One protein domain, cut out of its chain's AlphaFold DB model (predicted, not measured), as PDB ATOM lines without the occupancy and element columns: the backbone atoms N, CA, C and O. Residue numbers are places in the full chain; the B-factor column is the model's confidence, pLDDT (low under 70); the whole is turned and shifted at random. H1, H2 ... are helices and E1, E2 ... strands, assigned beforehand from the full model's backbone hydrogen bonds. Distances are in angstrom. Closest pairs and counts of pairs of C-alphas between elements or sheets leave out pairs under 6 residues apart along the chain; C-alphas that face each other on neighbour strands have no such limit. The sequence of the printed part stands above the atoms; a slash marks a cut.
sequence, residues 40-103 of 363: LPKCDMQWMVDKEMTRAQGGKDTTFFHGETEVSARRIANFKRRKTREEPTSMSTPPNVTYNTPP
ATOM      1  N   LEU A  40     -55.725 -78.345  10.020       93.88
ATOM      2  CA  LEU A  40     -55.139 -78.622   8.716       93.88
ATOM      3  C   LEU A  40     -55.642 -79.982   8.212       93.88
ATOM      4  O   LEU A  40     -55.853 -80.890   9.031       93.88
ATOM      5  N   PRO A  41     -55.868 -80.140   6.898       94.31
ATOM      6  CA  PRO A  41     -56.293 -81.418   6.349       94.31
ATOM      7  C   PRO A  41     -55.237 -82.493   6.646       94.31
ATOM      8  O   PRO A  41     -54.031 -82.240   6.655       94.31
ATOM      9  N   LYS A  42     -55.709 -83.715   6.926       93.88
ATOM     10  CA  LYS A  42     -54.859 -84.840   7.358       93.88
ATOM     11  C   LYS A  42     -53.750 -85.141   6.345       93.88
ATOM     12  O   LYS A  42     -52.643 -85.473   6.760       93.88
ATOM     13  N   CYS A  43     -54.053 -85.021   5.052       93.75
ATOM     14  CA  CYS A  43     -53.112 -85.263   3.962       93.75
ATOM     15  C   CYS A  43     -51.931 -84.282   4.011       93.75
ATOM     16  O   CYS A  43     -50.789 -84.726   4.018       93.75
ATOM     17  N   ASP A  44     -52.197 -82.980   4.154       96.00
ATOM     18  CA  ASP A  44     -51.153 -81.947   4.221       96.00
ATOM     19  C   ASP A  44     -50.265 -82.130   5.458       96.00
ATOM     20  O   ASP A  44     -49.042 -82.062   5.365       96.00
ATOM     21  N   MET A  45     -50.865 -82.436   6.616       95.94
ATOM     22  CA  MET A  45     -50.103 -82.740   7.835       95.94
ATOM     23  C   MET A  45     -49.229 -83.983   7.690       95.94
ATOM     24  O   MET A  45     -48.100 -83.984   8.172       95.94
ATOM     25  N   GLN A  46     -49.737 -85.034   7.042       95.25
ATOM     26  CA  GLN A  46     -48.948 -86.234   6.794       95.25
ATOM     27  C   GLN A  46     -47.770 -85.935   5.869       95.25
ATOM     28  O   GLN A  46     -46.646 -86.317   6.175       95.25
ATOM     29  N   TRP A  47     -48.019 -85.193   4.791       95.81
ATOM     30  CA  TRP A  47     -46.976 -84.793   3.860       95.81
ATOM     31  C   TRP A  47     -45.866 -83.989   4.556       95.81
ATOM     32  O   TRP A  47     -44.687 -84.277   4.357       95.81
ATOM     33  N   MET A  48     -46.222 -83.037   5.430       96.69
ATOM     34  CA  MET A  48     -45.243 -82.267   6.210       96.69
ATOM     35  C   MET A  48     -44.425 -83.154   7.155       96.69
ATOM     36  O   MET A  48     -43.215 -82.984   7.246       96.69
ATOM     37  N   VAL A  49     -45.056 -84.131   7.818       96.00
ATOM     38  CA  VAL A  49     -44.364 -85.106   8.681       96.00
ATOM     39  C   VAL A  49     -43.331 -85.915   7.905       96.00
ATOM     40  O   VAL A  49     -42.197 -86.059   8.369       96.00
ATOM     41  N   ASP A  50     -43.721 -86.433   6.741       95.00
ATOM     42  CA  ASP A  50     -42.851 -87.257   5.907       95.00
ATOM     43  C   ASP A  50     -41.679 -86.417   5.381       95.00
ATOM     44  O   ASP A  50     -40.520 -86.827   5.464       95.00
ATOM     45  N   LYS A  51     -41.960 -85.185   4.938       95.94
ATOM     46  CA  LYS A  51     -40.939 -84.254   4.452       95.94
ATOM     47  C   LYS A  51     -39.966 -83.827   5.550       95.94
ATOM     48  O   LYS A  51     -38.760 -83.813   5.307       95.94
ATOM     49  N   GLU A  52     -40.467 -83.515   6.745       96.00
ATOM     50  CA  GLU A  52     -39.652 -83.184   7.920       96.00
ATOM     51  C   GLU A  52     -38.729 -84.354   8.274       96.00
ATOM     52  O   GLU A  52     -37.546 -84.150   8.518       96.00
ATOM     53  N   MET A  53     -39.233 -85.593   8.235       94.50
ATOM     54  CA  MET A  53     -38.428 -86.784   8.513       94.50
ATOM     55  C   MET A  53     -37.297 -86.970   7.492       94.50
ATOM     56  O   MET A  53     -36.158 -87.213   7.888       94.50
ATOM     57  N   THR A  54     -37.577 -86.800   6.195       94.38
ATOM     58  CA  THR A  54     -36.547 -86.866   5.145       94.38
ATOM     59  C   THR A  54     -35.500 -85.757   5.287       94.38
ATOM     60  O   THR A  54     -34.317 -85.993   5.057       94.38
ATOM     61  N   ARG A  55     -35.901 -84.536   5.662       93.94
ATOM     62  CA  ARG A  55     -34.970 -83.406   5.841       93.94
ATOM     63  C   ARG A  55     -34.132 -83.536   7.112       93.94
ATOM     64  O   ARG A  55     -32.929 -83.298   7.054       93.94
ATOM     65  N   ALA A  56     -34.736 -84.010   8.200       93.88
ATOM     66  CA  ALA A  56     -34.048 -84.278   9.457       93.88
ATOM     67  C   ALA A  56     -32.953 -85.348   9.304       93.88
ATOM     68  O   ALA A  56     -31.890 -85.212   9.899       93.88
ATOM     69  N   GLN A  57     -33.162 -86.368   8.461       93.88
ATOM     70  CA  GLN A  57     -32.116 -87.351   8.126       93.88
ATOM     71  C   GLN A  57     -30.891 -86.715   7.452       93.88
ATOM     72  O   GLN A  57     -29.782 -87.206   7.625       93.88
ATOM     73  N   GLY A  58     -31.079 -85.618   6.715       92.81
ATOM     74  CA  GLY A  58     -29.995 -84.831   6.123       92.81
ATOM     75  C   GLY A  58     -29.477 -83.703   7.018       92.81
ATOM     76  O   GLY A  58     -28.776 -82.830   6.514       92.81
ATOM     77  N   GLY A  59     -29.878 -83.654   8.294       93.75
ATOM     78  CA  GLY A  59     -29.477 -82.599   9.231       93.75
ATOM     79  C   GLY A  59     -30.027 -81.210   8.894       93.75
ATOM     80  O   GLY A  59     -29.480 -80.213   9.350       93.75
ATOM     81  N   LYS A  60     -31.084 -81.118   8.075       93.62
ATOM     82  CA  LYS A  60     -31.665 -79.839   7.651       93.62
ATOM     83  C   LYS A  60     -32.923 -79.542   8.453       93.62
ATOM     84  O   LYS A  60     -33.885 -80.308   8.381       93.62
ATOM     85  N   ASP A  61     -32.931 -78.413   9.153       94.31
ATOM     86  CA  ASP A  61     -34.158 -77.882   9.743       94.31
ATOM     87  C   ASP A  61     -35.048 -77.291   8.639       94.31
ATOM     88  O   ASP A  61     -34.558 -76.795   7.623       94.31
ATOM     89  N   THR A  62     -36.364 -77.436   8.746       97.00
ATOM     90  CA  THR A  62     -37.297 -76.989   7.704       97.00
ATOM     91  C   THR A  62     -38.542 -76.396   8.329       97.00
ATOM     92  O   THR A  62     -39.275 -77.071   9.048       97.00
ATOM     93  N   THR A  63     -38.816 -75.144   7.975       98.00
ATOM     94  CA  THR A  63     -40.027 -74.434   8.377       98.00
ATOM     95  C   THR A  63     -41.115 -74.670   7.338       98.00
ATOM     96  O   THR A  63     -40.887 -74.503   6.138       98.00
ATOM     97  N   PHE A  64     -42.306 -75.061   7.786       98.00
ATOM     98  CA  PHE A  64     -43.452 -75.332   6.920       98.00
ATOM     99  C   PHE A  64     -44.503 -74.233   7.046       98.00
ATOM    100  O   PHE A  64     -44.757 -73.732   8.139       98.00
ATOM    101  N   PHE A  65     -45.175 -73.922   5.943       97.50
ATOM    102  CA  PHE A  65     -46.272 -72.965   5.880       97.50
ATOM    103  C   PHE A  65     -47.480 -73.606   5.194       97.50
ATOM    104  O   PHE A  65     -47.345 -74.381   4.244       97.50
ATOM    105  N   HIS A  66     -48.677 -73.293   5.689       95.88
ATOM    106  CA  HIS A  66     -49.948 -73.632   5.054       95.88
ATOM    107  C   HIS A  66     -50.653 -72.338   4.653       95.88
ATOM    108  O   HIS A  66     -51.107 -71.581   5.515       95.88
ATOM    109  N   GLY A  67     -50.672 -72.047   3.351       93.56
ATOM    110  CA  GLY A  67     -50.938 -70.699   2.855       93.56
ATOM    111  C   GLY A  67     -49.914 -69.714   3.428       93.56
ATOM    112  O   GLY A  67     -48.716 -69.878   3.229       93.56
ATOM    113  N   GLU A  68     -50.391 -68.737   4.193       93.25
ATOM    114  CA  GLU A  68     -49.562 -67.711   4.849       93.25
ATOM    115  C   GLU A  68     -49.273 -68.024   6.327       93.25
ATOM    116  O   GLU A  68     -48.662 -67.233   7.039       93.25
ATOM    117  N   THR A  69     -49.749 -69.163   6.841       92.94
ATOM    118  CA  THR A  69     -49.617 -69.504   8.264       92.94
ATOM    119  C   THR A  69     -48.490 -70.501   8.490       92.94
ATOM    120  O   THR A  69     -48.547 -71.626   7.994       92.94
ATOM    121  N   GLU A  70     -47.508 -70.131   9.310       96.00
ATOM    122  CA  GLU A  70     -46.446 -71.042   9.740       96.00
ATOM    123  C   GLU A  70     -47.005 -72.209  10.575       96.00
ATOM    124  O   GLU A  70     -47.802 -72.047  11.509       96.00
ATOM    125  N   VAL A  71     -46.575 -73.423  10.241       96.75
ATOM    126  CA  VAL A  71     -46.920 -74.651  10.952       96.75
ATOM    127  C   VAL A  71     -45.790 -74.987  11.918       96.75
ATOM    128  O   VAL A  71     -44.762 -75.528  11.529       96.75
ATOM    129  N   SER A  72     -46.008 -74.716  13.205       96.44
ATOM    130  CA  SER A  72     -44.979 -74.942  14.223       96.44
ATOM    131  C   SER A  72     -44.541 -76.410  14.328       96.44
ATOM    132  O   SER A  72     -45.368 -77.330  14.311       96.44
ATOM    133  N   ALA A  73     -43.245 -76.639  14.563       96.38
ATOM    134  CA  ALA A  73     -42.679 -77.979  14.767       96.38
ATOM    135  C   ALA A  73     -43.403 -78.755  15.886       96.38
ATOM    136  O   ALA A  73     -43.692 -79.948  15.768       96.38
ATOM    137  N   ARG A  74     -43.827 -78.057  16.951       95.88
ATOM    138  CA  ARG A  74     -44.648 -78.628  18.035       95.88
ATOM    139  C   ARG A  74     -45.960 -79.220  17.516       95.88
ATOM    140  O   ARG A  74     -46.408 -80.263  18.001       95.88
ATOM    141  N   ARG A  75     -46.607 -78.567  16.549       95.62
ATOM    142  CA  ARG A  75     -47.856 -79.036  15.937       95.62
ATOM    143  C   ARG A  75     -47.625 -80.292  15.099       95.62
ATOM    144  O   ARG A  75     -48.422 -81.227  15.206       95.62
ATOM    145  N   ILE A  76     -46.533 -80.337  14.341       96.38
ATOM    146  CA  ILE A  76     -46.125 -81.500  13.540       96.38
ATOM    147  C   ILE A  76     -45.787 -82.689  14.455       96.38
ATOM    148  O   ILE A  76     -46.345 -83.776  14.294       96.38
ATOM    149  N   ALA A  77     -45.002 -82.469  15.512       95.56
ATOM    150  CA  ALA A  77     -44.684 -83.483  16.520       95.56
ATOM    151  C   ALA A  77     -45.933 -84.024  17.241       95.56
ATOM    152  O   ALA A  77     -46.078 -85.232  17.449       95.56
ATOM    153  N   ASN A  78     -46.889 -83.155  17.586       95.19
ATOM    154  CA  ASN A  78     -48.163 -83.582  18.167       95.19
ATOM    155  C   ASN A  78     -48.986 -84.449  17.205       95.19
ATOM    156  O   ASN A  78     -49.675 -85.367  17.652       95.19
ATOM    157  N   PHE A  79     -48.927 -84.176  15.898       95.00
ATOM    158  CA  PHE A  79     -49.584 -85.001  14.887       95.00
ATOM    159  C   PHE A  79     -48.905 -86.369  14.748       95.00
ATOM    160  O   PHE A  79     -49.608 -87.381  14.786       95.00
ATOM    161  N   LYS A  80     -47.561 -86.416  14.727       94.38
ATOM    162  CA  LYS A  80     -46.771 -87.664  14.769       94.38
ATOM    163  C   LYS A  80     -47.195 -88.563  15.934       94.38
ATOM    164  O   LYS A  80     -47.473 -89.739  15.736       94.38
ATOM    165  N   ARG A  81     -47.333 -87.996  17.139       94.06
ATOM    166  CA  ARG A  81     -47.736 -88.744  18.348       94.06
ATOM    167  C   ARG A  81     -49.147 -89.328  18.284       94.06
ATOM    168  O   ARG A  81     -49.410 -90.333  18.932       94.06
ATOM    169  N   ARG A  82     -50.073 -88.674  17.577       91.50
ATOM    170  CA  ARG A  82     -51.481 -89.103  17.502       91.50
ATOM    171  C   ARG A  82     -51.726 -90.156  16.431       91.50
ATOM    172  O   ARG A  82     -52.756 -90.822  16.483       91.50
ATOM    173  N   LYS A  83     -50.844 -90.266  15.438       81.12
ATOM    174  CA  LYS A  83     -51.083 -91.122  14.285       81.12
ATOM    175  C   LYS A  83     -50.454 -92.496  14.493       81.12
ATOM    176  O   LYS A  83     -49.238 -92.653  14.471       81.12
ATOM    177  N   THR A  84     -51.306 -93.501  14.661       61.94
ATOM    178  CA  THR A  84     -50.909 -94.910  14.682       61.94
ATOM    179  C   THR A  84     -50.500 -95.334  13.270       61.94
ATOM    180  O   THR A  84     -51.363 -95.618  12.448       61.94
ATOM    181  N   ARG A  85     -49.190 -95.298  12.992       61.12
ATOM    182  CA  ARG A  85     -48.466 -95.992  11.907       61.12
ATOM    183  C   ARG A  85     -49.283 -96.204  10.617       61.12
ATOM    184  O   ARG A  85     -49.697 -97.318  10.321       61.12
ATOM    185  N   GLU A  86     -49.497 -95.141   9.846       74.44
ATOM    186  CA  GLU A  86     -49.857 -95.287   8.428       74.44
ATOM    187  C   GLU A  86     -48.566 -95.273   7.608       74.44
ATOM    188  O   GLU A  86     -47.635 -94.541   7.948       74.44
ATOM    189  N   GLU A  87     -48.496 -96.102   6.567       78.50
ATOM    190  CA  GLU A  87     -47.326 -96.155   5.694       78.50
ATOM    191  C   GLU A  87     -47.126 -94.832   4.935       78.50
ATOM    192  O   GLU A  87     -48.110 -94.194   4.533       78.50
ATOM    193  N   PRO A  88     -45.861 -94.417   4.730       71.50
ATOM    194  CA  PRO A  88     -45.539 -93.216   3.977       71.50
ATOM    195  C   PRO A  88     -46.012 -93.396   2.537       71.50
ATOM    196  O   PRO A  88     -45.499 -94.217   1.777       71.50
ATOM    197  N   THR A  89     -47.021 -92.624   2.153       76.44
ATOM    198  CA  THR A  89     -47.456 -92.545   0.763       76.44
ATOM    199  C   THR A  89     -46.634 -91.455   0.101       76.44
ATOM    200  O   THR A  89     -46.640 -90.312   0.551       76.44
ATOM    201  N   SER A  90     -45.907 -91.806  -0.963       84.88
ATOM    202  CA  SER A  90     -45.202 -90.838  -1.809       84.88
ATOM    203  C   SER A  90     -46.234 -89.916  -2.468       84.88
ATOM    204  O   SER A  90     -46.793 -90.218  -3.522       84.88
ATOM    205  N   MET A  91     -46.576 -88.833  -1.773       89.00
ATOM    206  CA  MET A  91     -47.545 -87.835  -2.201       89.00
ATOM    207  C   MET A  91     -46.808 -86.636  -2.802       89.00
ATOM    208  O   MET A  91     -45.808 -86.163  -2.257       89.00
ATOM    209  N   SER A  92     -47.326 -86.120  -3.919       94.81
ATOM    210  CA  SER A  92     -46.907 -84.819  -4.450       94.81
ATOM    211  C   SER A  92     -47.118 -83.725  -3.402       94.81
ATOM    212  O   SER A  92     -48.040 -83.824  -2.592       94.81
ATOM    213  N   THR A  93     -46.294 -82.673  -3.446       96.69
ATOM    214  CA  THR A  93     -46.465 -81.476  -2.611       96.69
ATOM    215  C   THR A  93     -47.895 -80.943  -2.742       96.69
ATOM    216  O   THR A  93     -48.311 -80.634  -3.864       96.69
ATOM    217  N   PRO A  94     -48.667 -80.855  -1.641       96.12
ATOM    218  CA  PRO A  94     -49.997 -80.262  -1.666       96.12
ATOM    219  C   PRO A  94     -49.930 -78.787  -2.093       96.12
ATOM    220  O   PRO A  94     -49.007 -78.087  -1.682       96.12
ATOM    221  N   PRO A  95     -50.910 -78.276  -2.859       95.88
ATOM    222  CA  PRO A  95     -50.848 -76.930  -3.442       95.88
ATOM    223  C   PRO A  95     -50.815 -75.801  -2.402       95.88
ATOM    224  O   PRO A  95     -50.331 -74.716  -2.696       95.88
ATOM    225  N   ASN A  96     -51.313 -76.056  -1.189       95.44
ATOM    226  CA  ASN A  96     -51.370 -75.068  -0.110       95.44
ATOM    227  C   ASN A  96     -50.195 -75.172   0.868       95.44
ATOM    228  O   ASN A  96     -50.205 -74.475   1.878       95.44
ATOM    229  N   VAL A  97     -49.230 -76.063   0.627       97.06
ATOM    230  CA  VAL A  97     -48.085 -76.257   1.519       97.06
ATOM    231  C   VAL A  97     -46.824 -75.732   0.847       97.06
ATOM    232  O   VAL A  97     -46.404 -76.237  -0.193       97.06
ATOM    233  N   THR A  98     -46.192 -74.753   1.481       97.88
ATOM    234  CA  THR A  98     -44.860 -74.259   1.125       97.88
ATOM    235  C   THR A  98     -43.896 -74.565   2.269       97.88
ATOM    236  O   THR A  98     -44.303 -74.810   3.407       97.88
ATOM    237  N   TYR A  99     -42.602 -74.656   1.977       97.56
ATOM    238  CA  TYR A  99     -41.598 -74.925   3.001       97.56
ATOM    239  C   TYR A  99     -40.291 -74.229   2.656       97.56
ATOM    240  O   TYR A  99     -39.897 -74.186   1.491       97.56
ATOM    241  N   ASN A 100     -39.618 -73.735   3.687       97.12
ATOM    242  CA  ASN A 100     -38.323 -73.086   3.591       97.12
ATOM    243  C   ASN A 100     -37.313 -73.924   4.369       97.12
ATOM    244  O   ASN A 100     -37.463 -74.156   5.568       97.12
ATOM    245  N   THR A 101     -36.290 -74.400   3.670       95.94
ATOM    246  CA  THR A 101     -35.134 -75.056   4.279       95.94
ATOM    247  C   THR A 101     -33.990 -74.048   4.211       95.94
ATOM    248  O   THR A 101     -33.555 -73.751   3.095       95.94
ATOM    249  N   PRO A 102     -33.527 -73.485   5.342       91.69
ATOM    250  CA  PRO A 102     -32.384 -72.582   5.340       91.69
ATOM    251  C   PRO A 102     -31.182 -73.253   4.655       91.69
ATOM    252  O   PRO A 102     -31.000 -74.468   4.814       91.69
ATOM    253  N   PRO A 103     -30.375 -72.508   3.879       86.19
ATOM    254  CA  PRO A 103     -29.129 -73.038   3.346       86.19
ATOM    255  C   PRO A 103     -28.271 -73.497   4.525       86.19
ATOM    256  O   PRO A 103     -28.065 -72.756   5.486       86.19
TER     257      PRO A 103
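What this domain is: This is residues 40 to 103 of the 363 residues of the protein "Clr5 domain-containing protein" of Pseudogymnoascus sp. VKM F-4281 (FW-2241) (UniProt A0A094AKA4). A small sheet of three short strands, E2, E1 and E3, has the long helix H1 lying along one of its faces, and the rest of the chain makes a loop round that helix: H2 crosses H1 on one side, and the long link of residues 83 to 96 swings round to bring the chain back to E3. H1 thus sits in the middle of the domain, and the other face of the sheet is bare of helices. The printed part has 64 residues with two named helices and three named strands, in the order H1, E1, E2, H2, E3; the sheet's order is E2, E1, E3, all antiparallel, and the class is mixed, helices and strands. The whole is compact, with a radius of gyration of the C-alphas of 11.1 A, and its C-alphas span 32 by 25 by 23 A.

How they stand to each other: The inner strand of the sheet is E1, residues 63 to 66. The edge strand E3, residues 97 to 100, is its antiparallel neighbour at 157 degrees, with N 65 and O 98 within hydrogen-bond range at 2.8 A and N 100 and O 63 at 2.9 A. The other edge strand, E2, residues 69 to 71, forms a hairpin with E1; they are antiparallel at 129 degrees, with N 66 and O 69 at 2.8 A. H1, residues 42 to 57, is on the sheet at a height over the sheet of 10.2 A; H1 and the sheet E2, E1, E3 form two layers, a helix on one face of a sheet. It lies over E1 and, only just, over E3, on which 3 of its C-alphas fall. On the local plane its line stands at 13 degrees to E1, along the strands. The closest C-alphas of H1 and E1 are those of Met 48 and Phe 64, 7.2 A apart. H2, residues 73 to 82, is not on the sheet; H1 touches H2 with residues 45 to 49 alone, and their closest C-alphas, of Val 49 and Ile 76, are 6.3 A apart. These helices run opposite ways at a steep tilt of 69 degrees, only just short of about perpendicular. E2, H2 and E3 form a split strand-helix-strand unit, two strands running the same way with E1 between them, and its crossover is right-handed. In H1 and H2 every O i to N i+4 pair is within hydrogen-bond range.

Where its parts are: E1 and E3 are each 10.5 A from first to last C-alpha, and E2 is 6.4 A. H1 begins at C-alpha 42, (-54.859, -84.840, 7.358), and is 22.9 A long. H2 is 14.4 A long and ends at C-alpha 82, (-51.481, -89.103, 17.502). E3 ends at C-alpha 100, (-38.323, -73.086, 3.591).

The domain as a whole: The two C-alphas farthest apart, of Thr 84 and Pro 103, are 32.9 A apart. The printed part has no cut. The link from H2 to E3, 14 residues, is long; the other links are tight. The mean pLDDT of the printed part is 92.3, and residues 84 to 85 are under 70.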